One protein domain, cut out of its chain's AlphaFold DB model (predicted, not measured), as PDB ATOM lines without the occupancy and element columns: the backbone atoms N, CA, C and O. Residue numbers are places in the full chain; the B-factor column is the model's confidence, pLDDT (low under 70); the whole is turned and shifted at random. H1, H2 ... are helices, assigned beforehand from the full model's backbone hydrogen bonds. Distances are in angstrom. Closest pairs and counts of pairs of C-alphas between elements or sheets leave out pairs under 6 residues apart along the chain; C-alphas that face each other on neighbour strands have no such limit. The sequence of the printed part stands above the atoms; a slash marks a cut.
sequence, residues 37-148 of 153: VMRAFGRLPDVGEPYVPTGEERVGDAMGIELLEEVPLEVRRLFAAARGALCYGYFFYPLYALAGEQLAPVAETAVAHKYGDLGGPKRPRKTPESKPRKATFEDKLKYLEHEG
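This is residues 37 to 148 of the 153 residues of an uncharacterized protein of Actinobacteria bacterium (UniProt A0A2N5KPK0). A long helical hairpin of H3 and H4 makes the middle, with H2 alongside the last part of H3 and H5 slanting across the last part of H4. Long loops at opposite ends, residues 41 to 54 beside the small H1 and residues 118 to 136 before H5, make much of the length. The printed part has 112 residues with five named helices, H1 to H5 in order, and no named strand; the class is all helix. It is only just loose, close to extended, with a radius of gyration of the C-alphas of 19.4 A and spans of 65 by 28 by 24 A.

H1, residues 37 to 40, touches no helix. H2, residues 55 to 64, touches H3, residues 73 to 88, through residues 83 to 87 of H3 alone. This is a hairpin at a shallow tilt of 14 degrees, opposite ways; the closest C-alphas, of Val 59 and Cys 87, are 5.0 A apart. H3 and H4, residues 94 to 117, touch as a hairpin at a shallow tilt of 16 degrees, opposite ways, closest at the C-alphas of Ala 82 and Ala 99, 4.6 A. H4 touches H5, residues 137 to 146, with residues 108 to 115 alone, at a steep tilt of 56 degrees, the same way; the C-alphas of Tyr 115 and Lys 140 are closest, 6.0 A. H2 and H4 are apart. Every O i to N i+4 pair is within hydrogen-bond range in H2, H3 and H5, and 17 of 20 are in H4; H1 is too short for such a pair.

H1 begins at C-alpha 37, (170.368, 262.800, 153.363), and measures 5.8 A. H2 measures 13.8 A, H3 23.0 A, H4 35.9 A and H5 14.4 A. H5 ends at C-alpha 146, (189.710, 227.122, 162.196).

The C-alphas of Gly 48 and Glu 129, 67.5 A apart, are the two farthest apart. The links H1 to H2 and H4 to H5 are long. The printed part has no cut, and no printed residue is under 70 in pLDDT.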
ATOM      1  N   VAL A  37     170.116 264.182 153.805       90.81
ATOM      2  CA  VAL A  37     170.368 262.800 153.363       90.81
ATOM      3  C   VAL A  37     169.692 261.778 154.284       90.81
ATOM      4  O   VAL A  37     169.202 260.748 153.813       90.81
ATOM      5  N   MET A  38     169.563 262.066 155.583       89.56
ATOM      6  CA  MET A  38     168.953 261.147 156.552       89.56
ATOM      7  C   MET A  38     167.472 260.881 156.298       89.56
ATOM      8  O   MET A  38     166.967 259.825 156.683       89.56
ATOM      9  N   ARG A  39     166.783 261.765 155.567       86.62
ATOM     10  CA  ARG A  39     165.382 261.558 155.162       86.62
ATOM     11  C   ARG A  39     165.206 260.366 154.222       86.62
ATOM     12  O   ARG A  39     164.127 259.783 154.190       86.62
ATOM     13  N   ALA A  40     166.247 259.990 153.477       88.12
ATOM     14  CA  ALA A  40     166.221 258.816 152.606       88.12
ATOM     15  C   ALA A  40     166.363 257.495 153.385       88.12
ATOM     16  O   ALA A  40     166.012 256.433 152.873       88.12
ATOM     17  N   PHE A  41     166.844 257.547 154.631       88.12
ATOM     18  CA  PHE A  41     167.052 256.379 155.480       88.12
ATOM     19  C   PHE A  41     165.867 256.195 156.436       88.12
ATOM     20  O   PHE A  41     165.945 256.503 157.627       88.12
ATOM     21  N   GLY A  42     164.754 255.685 155.909       88.94
ATOM     22  CA  GLY A  42     163.591 255.285 156.707       88.94
ATOM     23  C   GLY A  42     163.776 253.938 157.418       88.94
ATOM     24  O   GLY A  42     164.684 253.166 157.103       88.94
ATOM     25  N   ARG A  43     162.897 253.642 158.374       90.81
ATOM     26  CA  ARG A  43     162.689 252.303 158.936       90.81
ATOM     27  C   ARG A  43     161.403 251.707 158.386       90.81
ATOM     28  O   ARG A  43     160.406 252.408 158.239       90.81
ATOM     29  N   LEU A  44     161.438 250.401 158.149       92.75
ATOM     30  CA  LEU A  44     160.268 249.591 157.843       92.75
ATOM     31  C   LEU A  44     159.979 248.704 159.063       92.75
ATOM     32  O   LEU A  44     160.759 247.786 159.317       92.75
ATOM     33  N   PRO A  45     158.938 248.997 159.860       91.38
ATOM     34  CA  PRO A  45     158.566 248.137 160.979       91.38
ATOM     35  C   PRO A  45     157.905 246.841 160.483       91.38
ATOM     36  O   PRO A  45     157.346 246.805 159.388       91.38
ATOM     37  N   ASP A  46     157.903 245.796 161.319       92.75
ATOM     38  CA  ASP A  46     157.191 244.538 161.027       92.75
ATOM     39  C   ASP A  46     155.675 244.748 160.876       92.75
ATOM     40  O   ASP A  46     154.999 244.041 160.128       92.75
ATOM     41  N   VAL A  47     155.136 245.732 161.604       92.00
ATOM     42  CA  VAL A  47     153.735 246.154 161.551       92.00
ATOM     43  C   VAL A  47     153.684 247.681 161.545       92.00
ATOM     44  O   VAL A  47     154.209 248.320 162.456       92.00
ATOM     45  N   GLY A  48     153.011 248.260 160.550       92.06
ATOM     46  CA  GLY A  48     152.811 249.706 160.418       92.06
ATOM     47  C   GLY A  48     153.420 250.292 159.143       92.06
ATOM     48  O   GLY A  48     153.942 249.570 158.298       92.06
ATOM     49  N   GLU A  49     153.320 251.613 159.013       95.00
ATOM     50  CA  GLU A  49     153.862 252.352 157.871       95.00
ATOM     51  C   GLU A  49     155.361 252.650 158.056       95.00
ATOM     52  O   GLU A  49     155.820 252.842 159.190       95.00
ATOM     53  N   PRO A  50     156.137 252.741 156.961       94.50
ATOM     54  CA  PRO A  50     157.503 253.241 157.018       94.50
ATOM     55  C   PRO A  50     157.561 254.658 157.604       94.50
ATOM     56  O   PRO A  50     156.718 255.503 157.299       94.50
ATOM     57  N   TYR A  51     158.592 254.951 158.395       94.38
ATOM     58  CA  TYR A  51     158.814 256.286 158.964       94.38
ATOM     59  C   TYR A  51     160.301 256.652 158.972       94.38
ATOM     60  O   TYR A  51     161.169 255.783 158.875       94.38
ATOM     61  N   VAL A  52     160.611 257.946 159.081       92.56
ATOM     62  CA  VAL A  52     161.990 258.434 159.241       92.56
ATOM     63  C   VAL A  52     162.302 258.518 160.737       92.56
ATOM     64  O   VAL A  52     161.595 259.244 161.436       92.56
ATOM     65  N   PRO A  53     163.330 257.809 161.242       93.38
ATOM     66  CA  PRO A  53     163.683 257.880 162.653       93.38
ATOM     67  C   PRO A  53     164.129 259.279 163.079       93.38
ATOM     68  O   PRO A  53     164.830 259.986 162.344       93.38
ATOM     69  N   THR A  54     163.759 259.641 164.300       93.62
ATOM     70  CA  THR A  54     164.245 260.829 165.010       93.62
ATOM     71  C   THR A  54     165.734 260.710 165.348       93.62
ATOM     72  O   THR A  54     166.318 259.621 165.312       93.62
ATOM     73  N   GLY A  55     166.361 261.834 165.701       92.00
ATOM     74  CA  GLY A  55     167.755 261.842 166.146       92.00
ATOM     75  C   GLY A  55     167.949 261.016 167.411       92.00
ATOM     76  O   GLY A  55     168.896 260.240 167.503       92.00
ATOM     77  N   GLU A  56     167.006 261.095 168.347       94.56
ATOM     78  CA  GLU A  56     166.997 260.321 169.585       94.56
ATOM     79  C   GLU A  56     166.933 258.817 169.317       94.56
ATOM     80  O   GLU A  56     167.669 258.058 169.941       94.56
ATOM     81  N   GLU A  57     166.113 258.371 168.362       94.62
ATOM     82  CA  GLU A  57     166.052 256.958 167.972       94.62
ATOM     83  C   GLU A  57     167.352 256.487 167.312       94.62
ATOM     84  O   GLU A  57     167.803 255.376 167.580       94.62
ATOM     85  N   ARG A  58     167.983 257.325 166.481       93.19
ATOM     86  CA  ARG A  58     169.268 257.007 165.833       93.19
ATOM     87  C   ARG A  58     170.422 256.954 166.824       93.19
ATOM     88  O   ARG A  58     171.251 256.048 166.758       93.19
ATOM     89  N   VAL A  59     170.469 257.902 167.756       93.75
ATOM     90  CA  VAL A  59     171.417 257.882 168.872       93.75
ATOM     91  C   VAL A  59     171.142 256.671 169.761       93.75
ATOM     92  O   VAL A  59     172.089 256.004 170.168       93.75
ATOM     93  N   GLY A  60     169.872 256.342 170.003       95.50
ATOM     94  CA  GLY A  60     169.451 255.143 170.721       95.50
ATOM     95  C   GLY A  60     169.981 253.861 170.080       95.50
ATOM     96  O   GLY A  60     170.574 253.046 170.784       95.50
ATOM     97  N   ASP A  61     169.868 253.719 168.756       93.62
ATOM     98  CA  ASP A  61     170.451 252.588 168.021       93.62
ATOM     99  C   ASP A  61     171.959 252.505 168.231       93.62
ATOM    100  O   ASP A  61     172.483 251.452 168.583       93.62
ATOM    101  N   ALA A  62     172.660 253.623 168.020       94.31
ATOM    102  CA  ALA A  62     174.109 253.681 168.130       94.31
ATOM    103  C   ALA A  62     174.578 253.341 169.550       94.31
ATOM    104  O   ALA A  62     175.517 252.564 169.724       94.31
ATOM    105  N   MET A  63     173.923 253.902 170.569       94.69
ATOM    106  CA  MET A  63     174.233 253.674 171.980       94.69
ATOM    107  C   MET A  63     173.868 252.267 172.446       94.69
ATOM    108  O   MET A  63     174.583 251.727 173.287       94.69
ATOM    109  N   GLY A  64     172.823 251.665 171.873       95.56
ATOM    110  CA  GLY A  64     172.417 250.287 172.145       95.56
ATOM    111  C   GLY A  64     173.423 249.237 171.667       95.56
ATOM    112  O   GLY A  64     173.333 248.079 172.069       95.56
ATOM    113  N   ILE A  65     174.409 249.620 170.846       95.00
ATOM    114  CA  ILE A  65     175.529 248.743 170.499       95.00
ATOM    115  C   ILE A  65     176.524 248.739 171.663       95.00
ATOM    116  O   ILE A  65     177.281 249.697 171.878       95.00
ATOM    117  N   GLU A  66     176.541 247.630 172.397       95.06
ATOM    118  CA  GLU A  66     177.409 247.415 173.551       95.06
ATOM    119  C   GLU A  66     178.427 246.303 173.282       95.06
ATOM    120  O   GLU A  66     178.109 245.238 172.754       95.06
ATOM    121  N   LEU A  67     179.680 246.564 173.656       95.88
ATOM    122  CA  LEU A  67     180.714 245.537 173.713       95.88
ATOM    123  C   LEU A  67     180.665 244.854 175.078       95.88
ATOM    124  O   LEU A  67     180.483 245.525 176.093       95.88
ATOM    125  N   LEU A  68     180.917 243.544 175.097       96.56
ATOM    126  CA  LEU A  68     181.064 242.781 176.336       96.56
ATOM    127  C   LEU A  68     182.195 243.353 177.212       96.56
ATOM    128  O   LEU A  68     183.186 243.889 176.701       96.56
ATOM    129  N   GLU A  69     182.070 243.233 178.534       95.31
ATOM    130  CA  GLU A  69     183.052 243.786 179.479       95.31
ATOM    131  C   GLU A  69     184.435 243.136 179.346       95.31
ATOM    132  O   GLU A  69     185.455 243.794 179.573       95.31
ATOM    133  N   GLU A  70     184.467 241.874 178.918       95.81
ATOM    134  CA  GLU A  70     185.666 241.079 178.662       95.81
ATOM    135  C   GLU A  70     186.462 241.586 177.453       95.81
ATOM    136  O   GLU A  70     187.620 241.207 177.272       95.81
ATOM    137  N   VAL A  71     185.878 242.456 176.620       97.12
ATOM    138  CA  VAL A  71     186.587 243.042 175.485       97.12
ATOM    139  C   VAL A  71     187.731 243.936 175.996       97.12
ATOM    140  O   VAL A  71     187.503 244.844 176.811       97.12
ATOM    141  N   PRO A  72     188.972 243.747 175.496       98.00
ATOM    142  CA  PRO A  72     190.125 244.526 175.930       98.00
ATOM    143  C   PRO A  72     189.875 246.037 175.894       98.00
ATOM    144  O   PRO A  72     189.266 246.570 174.963       98.00
ATOM    145  N   LEU A  73     190.380 246.751 176.908       97.56
ATOM    146  CA  LEU A  73     190.152 248.194 177.076       97.56
ATOM    147  C   LEU A  73     190.537 249.010 175.832       97.56
ATOM    148  O   LEU A  73     189.875 249.989 175.505       97.56
ATOM    149  N   GLU A  74     191.601 248.609 175.141       98.00
ATOM    150  CA  GLU A  74     192.046 249.242 173.900       98.00
ATOM    151  C   GLU A  74     190.975 249.179 172.799       98.00
ATOM    152  O   GLU A  74     190.640 250.206 172.212       98.00
ATOM    153  N   VAL A  75     190.368 248.009 172.588       98.31
ATOM    154  CA  VAL A  75     189.281 247.816 171.615       98.31
ATOM    155  C   VAL A  75     188.064 248.651 172.011       98.31
ATOM    156  O   VAL A  75     187.496 249.345 171.170       98.31
ATOM    157  N   ARG A  76     187.701 248.659 173.302       98.31
ATOM    158  CA  ARG A  76     186.580 249.469 173.811       98.31
ATOM    159  C   ARG A  76     186.792 250.968 173.593       98.31
ATOM    160  O   ARG A  76     185.840 251.668 173.264       98.31
ATOM    161  N   ARG A  77     188.025 251.467 173.732       98.00
ATOM    162  CA  ARG A  77     188.369 252.876 173.460       98.00
ATOM    163  C   ARG A  77     188.202 253.234 171.986       98.00
ATOM    164  O   ARG A  77     187.589 254.255 171.692       98.00
ATOM    165  N   LEU A  78     188.714 252.396 171.083       98.06
ATOM    166  CA  LEU A  78     188.552 252.596 169.639       98.06
ATOM    167  C   LEU A  78     187.066 252.573 169.253       98.06
ATOM    168  O   LEU A  78     186.584 253.462 168.554       98.06
ATOM    169  N   PHE A  79     186.321 251.604 169.786       98.25
ATOM    170  CA  PHE A  79     184.894 251.475 169.521       98.25
ATOM    171  C   PHE A  79     184.090 252.665 170.053       98.25
ATOM    172  O   PHE A  79     183.195 253.148 169.367       98.25
ATOM    173  N   ALA A  80     184.428 253.191 171.233       97.38
ATOM    174  CA  ALA A  80     183.762 254.368 171.786       97.38
ATOM    175  C   ALA A  80     183.894 255.600 170.873       97.38
ATOM    176  O   ALA A  80     182.926 256.345 170.725       97.38
ATOM    177  N   ALA A  81     185.051 255.794 170.230       96.44
ATOM    178  CA  ALA A  81     185.250 256.871 169.261       96.44
ATOM    179  C   ALA A  81     184.409 256.662 167.989       96.44
ATOM    180  O   ALA A  81     183.701 257.578 167.570       96.44
ATOM    181  N   ALA A  82     184.422 255.447 167.426       97.69
ATOM    182  CA  ALA A  82     183.601 255.095 166.265       97.69
ATOM    183  C   ALA A  82     182.098 255.280 166.547       97.69
ATOM    184  O   ALA A  82     181.380 255.885 165.753       97.69
ATOM    185  N   ARG A  83     181.631 254.832 167.720       97.56
ATOM    186  CA  ARG A  83     180.244 254.993 168.173       97.56
ATOM    187  C   ARG A  83     179.869 256.461 168.372       97.56
ATOM    188  O   ARG A  83     178.772 256.858 168.005       97.56
ATOM    189  N   GLY A  84     180.778 257.278 168.907       96.12
ATOM    190  CA  GLY A  84     180.574 258.723 169.010       96.12
ATOM    191  C   GLY A  84     180.350 259.369 167.642       96.12
ATOM    192  O   GLY A  84     179.369 260.084 167.458       96.12
ATOM    193  N   ALA A  85     181.206 259.061 166.662       96.75
ATOM    194  CA  ALA A  85     181.033 259.538 165.287       96.75
ATOM    195  C   ALA A  85     179.700 259.066 164.676       96.75
ATOM    196  O   ALA A  85     179.015 259.852 164.027       96.75
ATOM    197  N   LEU A  86     179.289 257.823 164.957       96.19
ATOM    198  CA  LEU A  86     178.006 257.270 164.519       96.19
ATOM    199  C   LEU A  86     176.807 258.071 165.054       96.19
ATOM    200  O   LEU A  86     175.871 258.337 164.302       96.19
ATOM    201  N   CYS A  87     176.843 258.487 166.326       95.56
ATOM    202  CA  CYS A  87     175.788 259.310 166.927       95.56
ATOM    203  C   CYS A  87     175.648 260.669 166.226       95.56
ATOM    204  O   CYS A  87     174.534 261.126 165.988       95.56
ATOM    205  N   TYR A  88     176.769 261.309 165.884       95.75
ATOM    206  CA  TYR A  88     176.761 262.620 165.230       95.75
ATOM    207  C   TYR A  88     176.536 262.552 163.712       95.75
ATOM    208  O   TYR A  88     176.195 263.569 163.111       95.75
ATOM    209  N   GLY A  89     176.634 261.366 163.102       95.50
ATOM    210  CA  GLY A  89     176.300 261.134 161.692       95.50
ATOM    211  C   GLY A  89     174.888 261.563 161.304       95.50
ATOM    212  O   GLY A  89     174.664 261.953 160.162       95.50
ATOM    213  N   TYR A  90     173.947 261.558 162.250       94.69
ATOM    214  CA  TYR A  90     172.575 262.004 162.007       94.69
ATOM    215  C   TYR A  90     172.475 263.490 161.619       94.69
ATOM    216  O   TYR A  90     171.648 263.855 160.786       94.69
ATOM    217  N   PHE A  91     173.322 264.335 162.210       94.25
ATOM    218  CA  PHE A  91     173.366 265.777 161.940       94.25
ATOM    219  C   PHE A  91     174.304 266.126 160.782       94.25
ATOM    220  O   PHE A  91     174.198 267.196 160.196       94.25
ATOM    221  N   PHE A  92     175.244 265.232 160.460       95.50
ATOM    222  CA  PHE A  92     176.174 265.426 159.357       95.50
ATOM    223  C   PHE A  92     176.591 264.079 158.765       95.50
ATOM    224  O   PHE A  92     177.470 263.392 159.298       95.50
ATOM    225  N   TYR A  93     175.969 263.706 157.643       93.88
ATOM    226  CA  TYR A  93     176.094 262.382 157.026       93.88
ATOM    227  C   TYR A  93     177.548 261.907 156.814       93.88
ATOM    228  O   TYR A  93     177.821 260.730 157.075       93.88
ATOM    229  N   PRO A  94     178.521 262.764 156.435       95.50
ATOM    230  CA  PRO A  94     179.920 262.351 156.307       95.50
ATOM    231  C   PRO A  94     180.530 261.718 157.567       95.50
ATOM    232  O   PRO A  94     181.449 260.902 157.458       95.50
ATOM    233  N   LEU A  95     180.015 262.012 158.768       96.50
ATOM    234  CA  LEU A  95     180.494 261.364 159.992       96.50
ATOM    235  C   LEU A  95     180.133 259.874 160.063       96.50
ATOM    236  O   LEU A  95     180.836 259.134 160.747       96.50
ATOM    237  N   TYR A  96     179.125 259.395 159.324       95.12
ATOM    238  CA  TYR A  96     178.888 257.954 159.179       95.12
ATOM    239  C   TYR A  96     180.028 257.258 158.433       95.12
ATOM    240  O   TYR A  96     180.444 256.171 158.834       95.12
ATOM    241  N   ALA A  97     180.565 257.885 157.382       95.31
ATOM    242  CA  ALA A  97     181.723 257.352 156.668       95.31
ATOM    243  C   ALA A  97     182.952 257.316 157.587       95.31
ATOM    244  O   ALA A  97     183.597 256.274 157.709       95.31
ATOM    245  N   LEU A  98     183.198 258.404 158.327       96.62
ATOM    246  CA  LEU A  98     184.267 258.457 159.324       96.62
ATOM    247  C   LEU A  98     184.092 257.382 160.409       96.62
ATOM    248  O   LEU A  98     185.055 256.709 160.767       96.62
ATOM    249  N   ALA A  99     182.873 257.181 160.918       97.06
ATOM    250  CA  ALA A  99     182.578 256.114 161.873       97.06
ATOM    251  C   ALA A  99     182.927 254.735 161.292       97.06
ATOM    252  O   ALA A  99     183.566 253.932 161.972       97.06
ATOM    253  N   GLY A 100     182.575 254.482 160.027       96.06
ATOM    254  CA  GLY A 100     182.939 253.265 159.300       96.06
ATOM    255  C   GLY A 100     184.452 253.049 159.203       96.06
ATOM    256  O   GLY A 100     184.937 251.957 159.495       96.06
ATOM    257  N   GLU A 101     185.215 254.093 158.878       97.31
ATOM    258  CA  GLU A 101     186.682 254.036 158.859       97.31
ATOM    259  C   GLU A 101     187.266 253.723 160.243       97.31
ATOM    260  O   GLU A 101     188.196 252.922 160.358       97.31
ATOM    261  N   GLN A 102     186.695 254.292 161.311       96.88
ATOM    262  CA  GLN A 102     187.128 254.020 162.685       96.88
ATOM    263  C   GLN A 102     186.804 252.590 163.149       96.88
ATOM    264  O   GLN A 102     187.476 252.080 164.047       96.88
ATOM    265  N   LEU A 103     185.827 251.903 162.543       97.38
ATOM    266  CA  LEU A 103     185.510 250.508 162.874       97.38
ATOM    267  C   LEU A 103     186.560 249.509 162.358       97.38
ATOM    268  O   LEU A 103     186.715 248.441 162.954       97.38
ATOM    269  N   ALA A 104     187.325 249.833 161.311       96.19
ATOM    270  CA  ALA A 104     188.352 248.922 160.799       96.19
ATOM    271  C   ALA A 104     189.471 248.653 161.835       96.19
ATOM    272  O   ALA A 104     189.701 247.485 162.166       96.19
ATOM    273  N   PRO A 105     190.093 249.676 162.462       97.31
ATOM    274  CA  PRO A 105     191.023 249.464 163.573       97.31
ATOM    275  C   PRO A 105     190.418 248.718 164.769       97.31
ATOM    276  O   PRO A 105     191.129 247.958 165.430       97.31
ATOM    277  N   VAL A 106     189.120 248.898 165.057       97.94
ATOM    278  CA  VAL A 106     188.421 248.155 166.125       97.94
ATOM    279  C   VAL A 106     188.469 246.657 165.833       97.94
ATOM    280  O   VAL A 106     188.915 245.882 166.682       97.94
ATOM    281  N   ALA A 107     188.070 246.253 164.623       97.00
ATOM    282  CA  ALA A 107     188.069 244.857 164.198       97.00
ATOM    283  C   ALA A 107     189.487 244.267 164.165       97.00
ATOM    284  O   ALA A 107     189.726 243.194 164.723       97.00
ATOM    285  N   GLU A 108     190.452 244.983 163.579       97.62
ATOM    286  CA  GLU A 108     191.851 244.545 163.524       97.62
ATOM    287  C   GLU A 108     192.443 244.305 164.914       97.62
ATOM    288  O   GLU A 108     193.114 243.291 165.145       97.62
ATOM    289  N   THR A 109     192.176 245.219 165.846       98.00
ATOM    290  CA  THR A 109     192.683 245.152 167.219       98.00
ATOM    291  C   THR A 109     192.008 244.019 167.989       98.00
ATOM    292  O   THR A 109     192.698 243.232 168.636       98.00
ATOM    293  N   ALA A 110     190.687 243.860 167.866       97.69
ATOM    294  CA  ALA A 110     189.944 242.775 168.509       97.69
ATOM    295  C   ALA A 110     190.434 241.391 168.056       97.69
ATOM    296  O   ALA A 110     190.745 240.531 168.883       97.69
ATOM    297  N   VAL A 111     190.586 241.203 166.744       97.50
ATOM    298  CA  VAL A 111     191.113 239.967 166.151       97.50
ATOM    299  C   VAL A 111     192.553 239.721 166.593       97.50
ATOM    300  O   VAL A 111     192.920 238.585 166.882       97.50
ATOM    301  N   ALA A 112     193.385 240.764 166.675       97.31
ATOM    302  CA  ALA A 112     194.760 240.635 167.143       97.31
ATOM    303  C   ALA A 112     194.852 240.165 168.602       97.31
ATOM    304  O   ALA A 112     195.673 239.290 168.879       97.31
ATOM    305  N   HIS A 113     194.019 240.709 169.495       97.25
ATOM    306  CA  HIS A 113     193.938 240.268 170.892       97.25
ATOM    307  C   HIS A 113     193.494 238.811 170.970       97.25
ATOM    308  O   HIS A 113     194.240 237.977 171.475       97.25
ATOM    309  N   LYS A 114     192.360 238.466 170.346       97.12
ATOM    310  CA  LYS A 114     191.827 237.098 170.403       97.12
ATOM    311  C   LYS A 114     192.792 236.059 169.827       97.12
ATOM    312  O   LYS A 114     192.948 234.978 170.386       97.12
ATOM    313  N   TYR A 115     193.466 236.394 168.728       96.81
ATOM    314  CA  TYR A 115     194.506 235.557 168.133       96.81
ATOM    315  C   TYR A 115     195.707 235.358 169.070       96.81
ATOM    316  O   TYR A 115     196.254 234.260 169.153       96.81
ATOM    317  N   GLY A 116     196.133 236.415 169.768       95.25
ATOM    318  CA  GLY A 116     197.213 236.351 170.751       95.25
ATOM    319  C   GLY A 116     196.855 235.487 171.959       95.25
ATOM    320  O   GLY A 116     197.665 234.648 172.353       95.25
ATOM    321  N   ASP A 117     195.638 235.639 172.483       95.62
ATOM    322  CA  ASP A 117     195.135 234.903 173.651       95.62
ATOM    323  C   ASP A 117     195.080 233.388 173.416       95.62
ATOM    324  O   ASP A 117     195.303 232.602 174.333       95.62
ATOM    325  N   LEU A 118     194.830 232.975 172.172       95.94
ATOM    326  CA  LEU A 118     194.814 231.568 171.760       95.94
ATOM    327  C   LEU A 118     196.199 231.030 171.366       95.94
ATOM    328  O   LEU A 118     196.335 229.867 170.997       95.94
ATOM    329  N   GLY A 119     197.249 231.853 171.448       95.19
ATOM    330  CA  GLY A 119     198.607 231.435 171.102       95.19
ATOM    331  C   GLY A 119     198.839 231.291 169.595       95.19
ATOM    332  O   GLY A 119     199.640 230.453 169.175       95.19
ATOM    333  N   GLY A 120     198.168 232.110 168.781       93.06
ATOM    334  CA  GLY A 120     198.224 232.043 167.325       93.06
ATOM    335  C   GLY A 120     199.659 232.009 166.744       93.06
ATOM    336  O   GLY A 120     200.559 232.725 167.210       93.06
ATOM    337  N   PRO A 121     199.911 231.180 165.711       90.75
ATOM    338  CA  PRO A 121     201.261 230.852 165.254       90.75
ATOM    339  C   PRO A 121     201.939 231.975 164.458       90.75
ATOM    340  O   PRO A 121     201.435 232.462 163.450       90.75
ATOM    341  N   LYS A 122     203.180 232.324 164.812       86.25
ATOM    342  CA  LYS A 122     203.969 233.288 164.023       86.25
ATOM    343  C   LYS A 122     204.259 232.743 162.621       86.25
ATOM    344  O   LYS A 122     204.592 231.570 162.464       86.25
ATOM    345  N   ARG A 123     204.235 233.617 161.607       80.44
ATOM    346  CA  ARG A 123     204.606 233.232 160.240       80.44
ATOM    347  C   ARG A 123     206.067 232.759 160.184       80.44
ATOM    348  O   ARG A 123     206.936 233.396 160.801       80.44
ATOM    349  N   PRO A 124     206.361 231.702 159.402       76.50
ATOM    350  CA  PRO A 124     207.721 231.219 159.225       76.50
ATOM    351  C   PRO A 124     208.616 232.307 158.626       76.50
ATOM    352  O   PRO A 124     208.173 233.239 157.944       76.50
ATOM    353  N   ARG A 125     209.909 232.196 158.923       78.88
ATOM    354  CA  ARG A 125     210.935 233.097 158.398       78.88
ATOM    355  C   ARG A 125     211.041 232.929 156.879       78.88
ATOM    356  O   ARG A 125     210.921 231.816 156.380       78.88
ATOM    357  N   LYS A 126     211.306 234.017 156.144       81.00
ATOM    358  CA  LYS A 126     211.554 233.933 154.688       81.00
ATOM    359  C   LYS A 126     212.957 233.385 154.395       81.00
ATOM    360  O   LYS A 126     213.145 232.680 153.414       81.00
ATOM    361  N   THR A 127     213.919 233.707 155.260       80.69
ATOM    362  CA  THR A 127     215.294 233.181 155.262       80.69
ATOM    363  C   THR A 127     215.732 232.859 156.697       80.69
ATOM    364  O   THR A 127     215.190 233.463 157.630       80.69
ATOM    365  N   PRO A 128     216.709 231.960 156.921       80.50
ATOM    366  CA  PRO A 128     217.180 231.604 158.265       80.50
ATOM    367  C   PRO A 128     217.612 232.807 159.119       80.50
ATOM    368  O   PRO A 128     217.331 232.837 160.320       80.50
ATOM    369  N   GLU A 129     218.204 233.831 158.495       84.25
ATOM    370  CA  GLU A 129     218.657 235.064 159.159       84.25
ATOM    371  C   GLU A 129     217.522 236.068 159.445       84.25
ATOM    372  O   GLU A 129     217.685 236.986 160.250       84.25
ATOM    373  N   SER A 130     216.359 235.926 158.798       82.62
ATOM    374  CA  SER A 130     215.246 236.872 158.951       82.62
ATOM    375  C   SER A 130     214.465 236.658 160.253       82.62
ATOM    376  O   SER A 130     214.319 235.540 160.743       82.62
ATOM    377  N   LYS A 131     213.906 237.731 160.825       79.12
ATOM    378  CA  LYS A 131     212.989 237.614 161.973       79.12
ATOM    379  C   LYS A 131     211.652 236.981 161.536       79.12
ATOM    380  O   LYS A 131     211.227 237.208 160.400       79.12
ATOM    381  N   PRO A 132     210.963 236.222 162.415       79.62
ATOM    382  CA  PRO A 132     209.603 235.753 162.149       79.62
ATOM    383  C   PRO A 132     208.696 236.932 161.807       79.62
ATOM    384  O   PRO A 132     208.761 237.982 162.455       79.62
ATOM    385  N   ARG A 133     207.861 236.770 160.782       85.25
ATOM    386  CA  ARG A 133     206.938 237.826 160.360       85.25
ATOM    387  C   ARG A 133     205.716 237.832 161.272       85.25
ATOM    388  O   ARG A 133     205.297 236.789 161.773       85.25
ATOM    389  N   LYS A 134     205.135 239.014 161.474       88.19
ATOM    390  CA  LYS A 134     203.813 239.118 162.100       88.19
ATOM    391  C   LYS A 134     202.771 238.498 161.161       88.19
ATOM    392  O   LYS A 134     202.893 238.635 159.942       88.19
ATOM    393  N   ALA A 135     201.792 237.807 161.737       91.81
ATOM    394  CA  ALA A 135     200.610 237.350 161.015       91.81
ATOM    395  C   ALA A 135     199.824 238.564 160.486       91.81
ATOM    396  O   ALA A 135     199.730 239.584 161.182       91.81
ATOM    397  N   THR A 136     199.307 238.475 159.262       94.75
ATOM    398  CA  THR A 136     198.413 239.492 158.686       94.75
ATOM    399  C   THR A 136     197.033 239.408 159.332       94.75
ATOM    400  O   THR A 136     196.744 238.467 160.067       94.75
ATOM    401  N   PHE A 137     196.167 240.390 159.077       94.94
ATOM    402  CA  PHE A 137     194.774 240.323 159.525       94.94
ATOM    403  C   PHE A 137     194.066 239.069 158.984       94.94
ATOM    404  O   PHE A 137     193.498 238.306 159.759       94.94
ATOM    405  N   GLU A 138     194.230 238.783 157.690       95.06
ATOM    406  CA  GLU A 138     193.681 237.588 157.033       95.06
ATOM    407  C   GLU A 138     194.141 236.265 157.675       95.06
ATOM    408  O   GLU A 138     193.322 235.375 157.886       95.06
ATOM    409  N   ASP A 139     195.425 236.126 158.045       94.50
ATOM    410  CA  ASP A 139     195.892 234.907 158.730       94.50
ATOM    411  C   ASP A 139     195.198 234.698 160.069       94.50
ATOM    412  O   ASP A 139     194.901 233.570 160.454       94.50
ATOM    413  N   LYS A 140     195.005 235.795 160.809       96.50
ATOM    414  CA  LYS A 140     194.392 235.746 162.131       96.50
ATOM    415  C   LYS A 140     192.931 235.342 162.007       96.50
ATOM    416  O   LYS A 140     192.497 234.497 162.776       96.50
ATOM    417  N   LEU A 141     192.209 235.887 161.026       96.56
ATOM    418  CA  LEU A 141     190.828 235.495 160.743       96.56
ATOM    419  C   LEU A 141     190.726 234.006 160.398       96.56
ATOM    420  O   LEU A 141     189.977 233.293 161.053       96.56
ATOM    421  N   LYS A 142     191.551 233.521 159.461       95.25
ATOM    422  CA  LYS A 142     191.596 232.095 159.083       95.25
ATOM    423  C   LYS A 142     191.901 231.183 160.270       95.25
ATOM    424  O   LYS A 142     191.321 230.111 160.395       95.25
ATOM    425  N   TYR A 143     192.808 231.606 161.149       95.50
ATOM    426  CA  TYR A 143     193.101 230.876 162.378       95.50
ATOM    427  C   TYR A 143     191.896 230.856 163.328       95.50
ATOM    428  O   TYR A 143     191.512 229.793 163.792       95.50
ATOM    429  N   LEU A 144     191.268 232.005 163.594       96.19
ATOM    430  CA  LEU A 144     190.107 232.081 164.488       96.19
ATOM    431  C   LEU A 144     188.897 231.303 163.955       96.19
ATOM    432  O   LEU A 144     188.144 230.743 164.748       96.19
ATOM    433  N   GLU A 145     188.722 231.249 162.637       96.44
ATOM    434  CA  GLU A 145     187.712 230.412 161.989       96.44
ATOM    435  C   GLU A 145     188.019 228.920 162.172       96.44
ATOM    436  O   GLU A 145     187.146 228.160 162.586       96.44
ATOM    437  N   HIS A 146     189.271 228.501 161.950       95.19
ATOM    438  CA  HIS A 146     189.710 227.122 162.196       95.19
ATOM    439  C   HIS A 146     189.503 226.686 163.657       95.19
ATOM    440  O   HIS A 146     189.091 225.558 163.911       95.19
ATOM    441  N   GLU A 147     189.740 227.586 164.614       95.25
ATOM    442  CA  GLU A 147     189.496 227.345 166.044       95.25
ATOM    443  C   GLU A 147     188.004 227.426 166.435       95.25
ATOM    444  O   GLU A 147     187.665 227.279 167.609       95.25
ATOM    445  N   GLY A 148     187.096 227.681 165.483       95.75
ATOM    446  CA  GLY A 148     185.650 227.755 165.723       95.75
ATOM    447  C   GLY A 148     185.208 228.966 166.550       95.75
ATOM    448  O   GLY A 148     184.132 228.950 167.144       95.75
TER     449      GLY A 148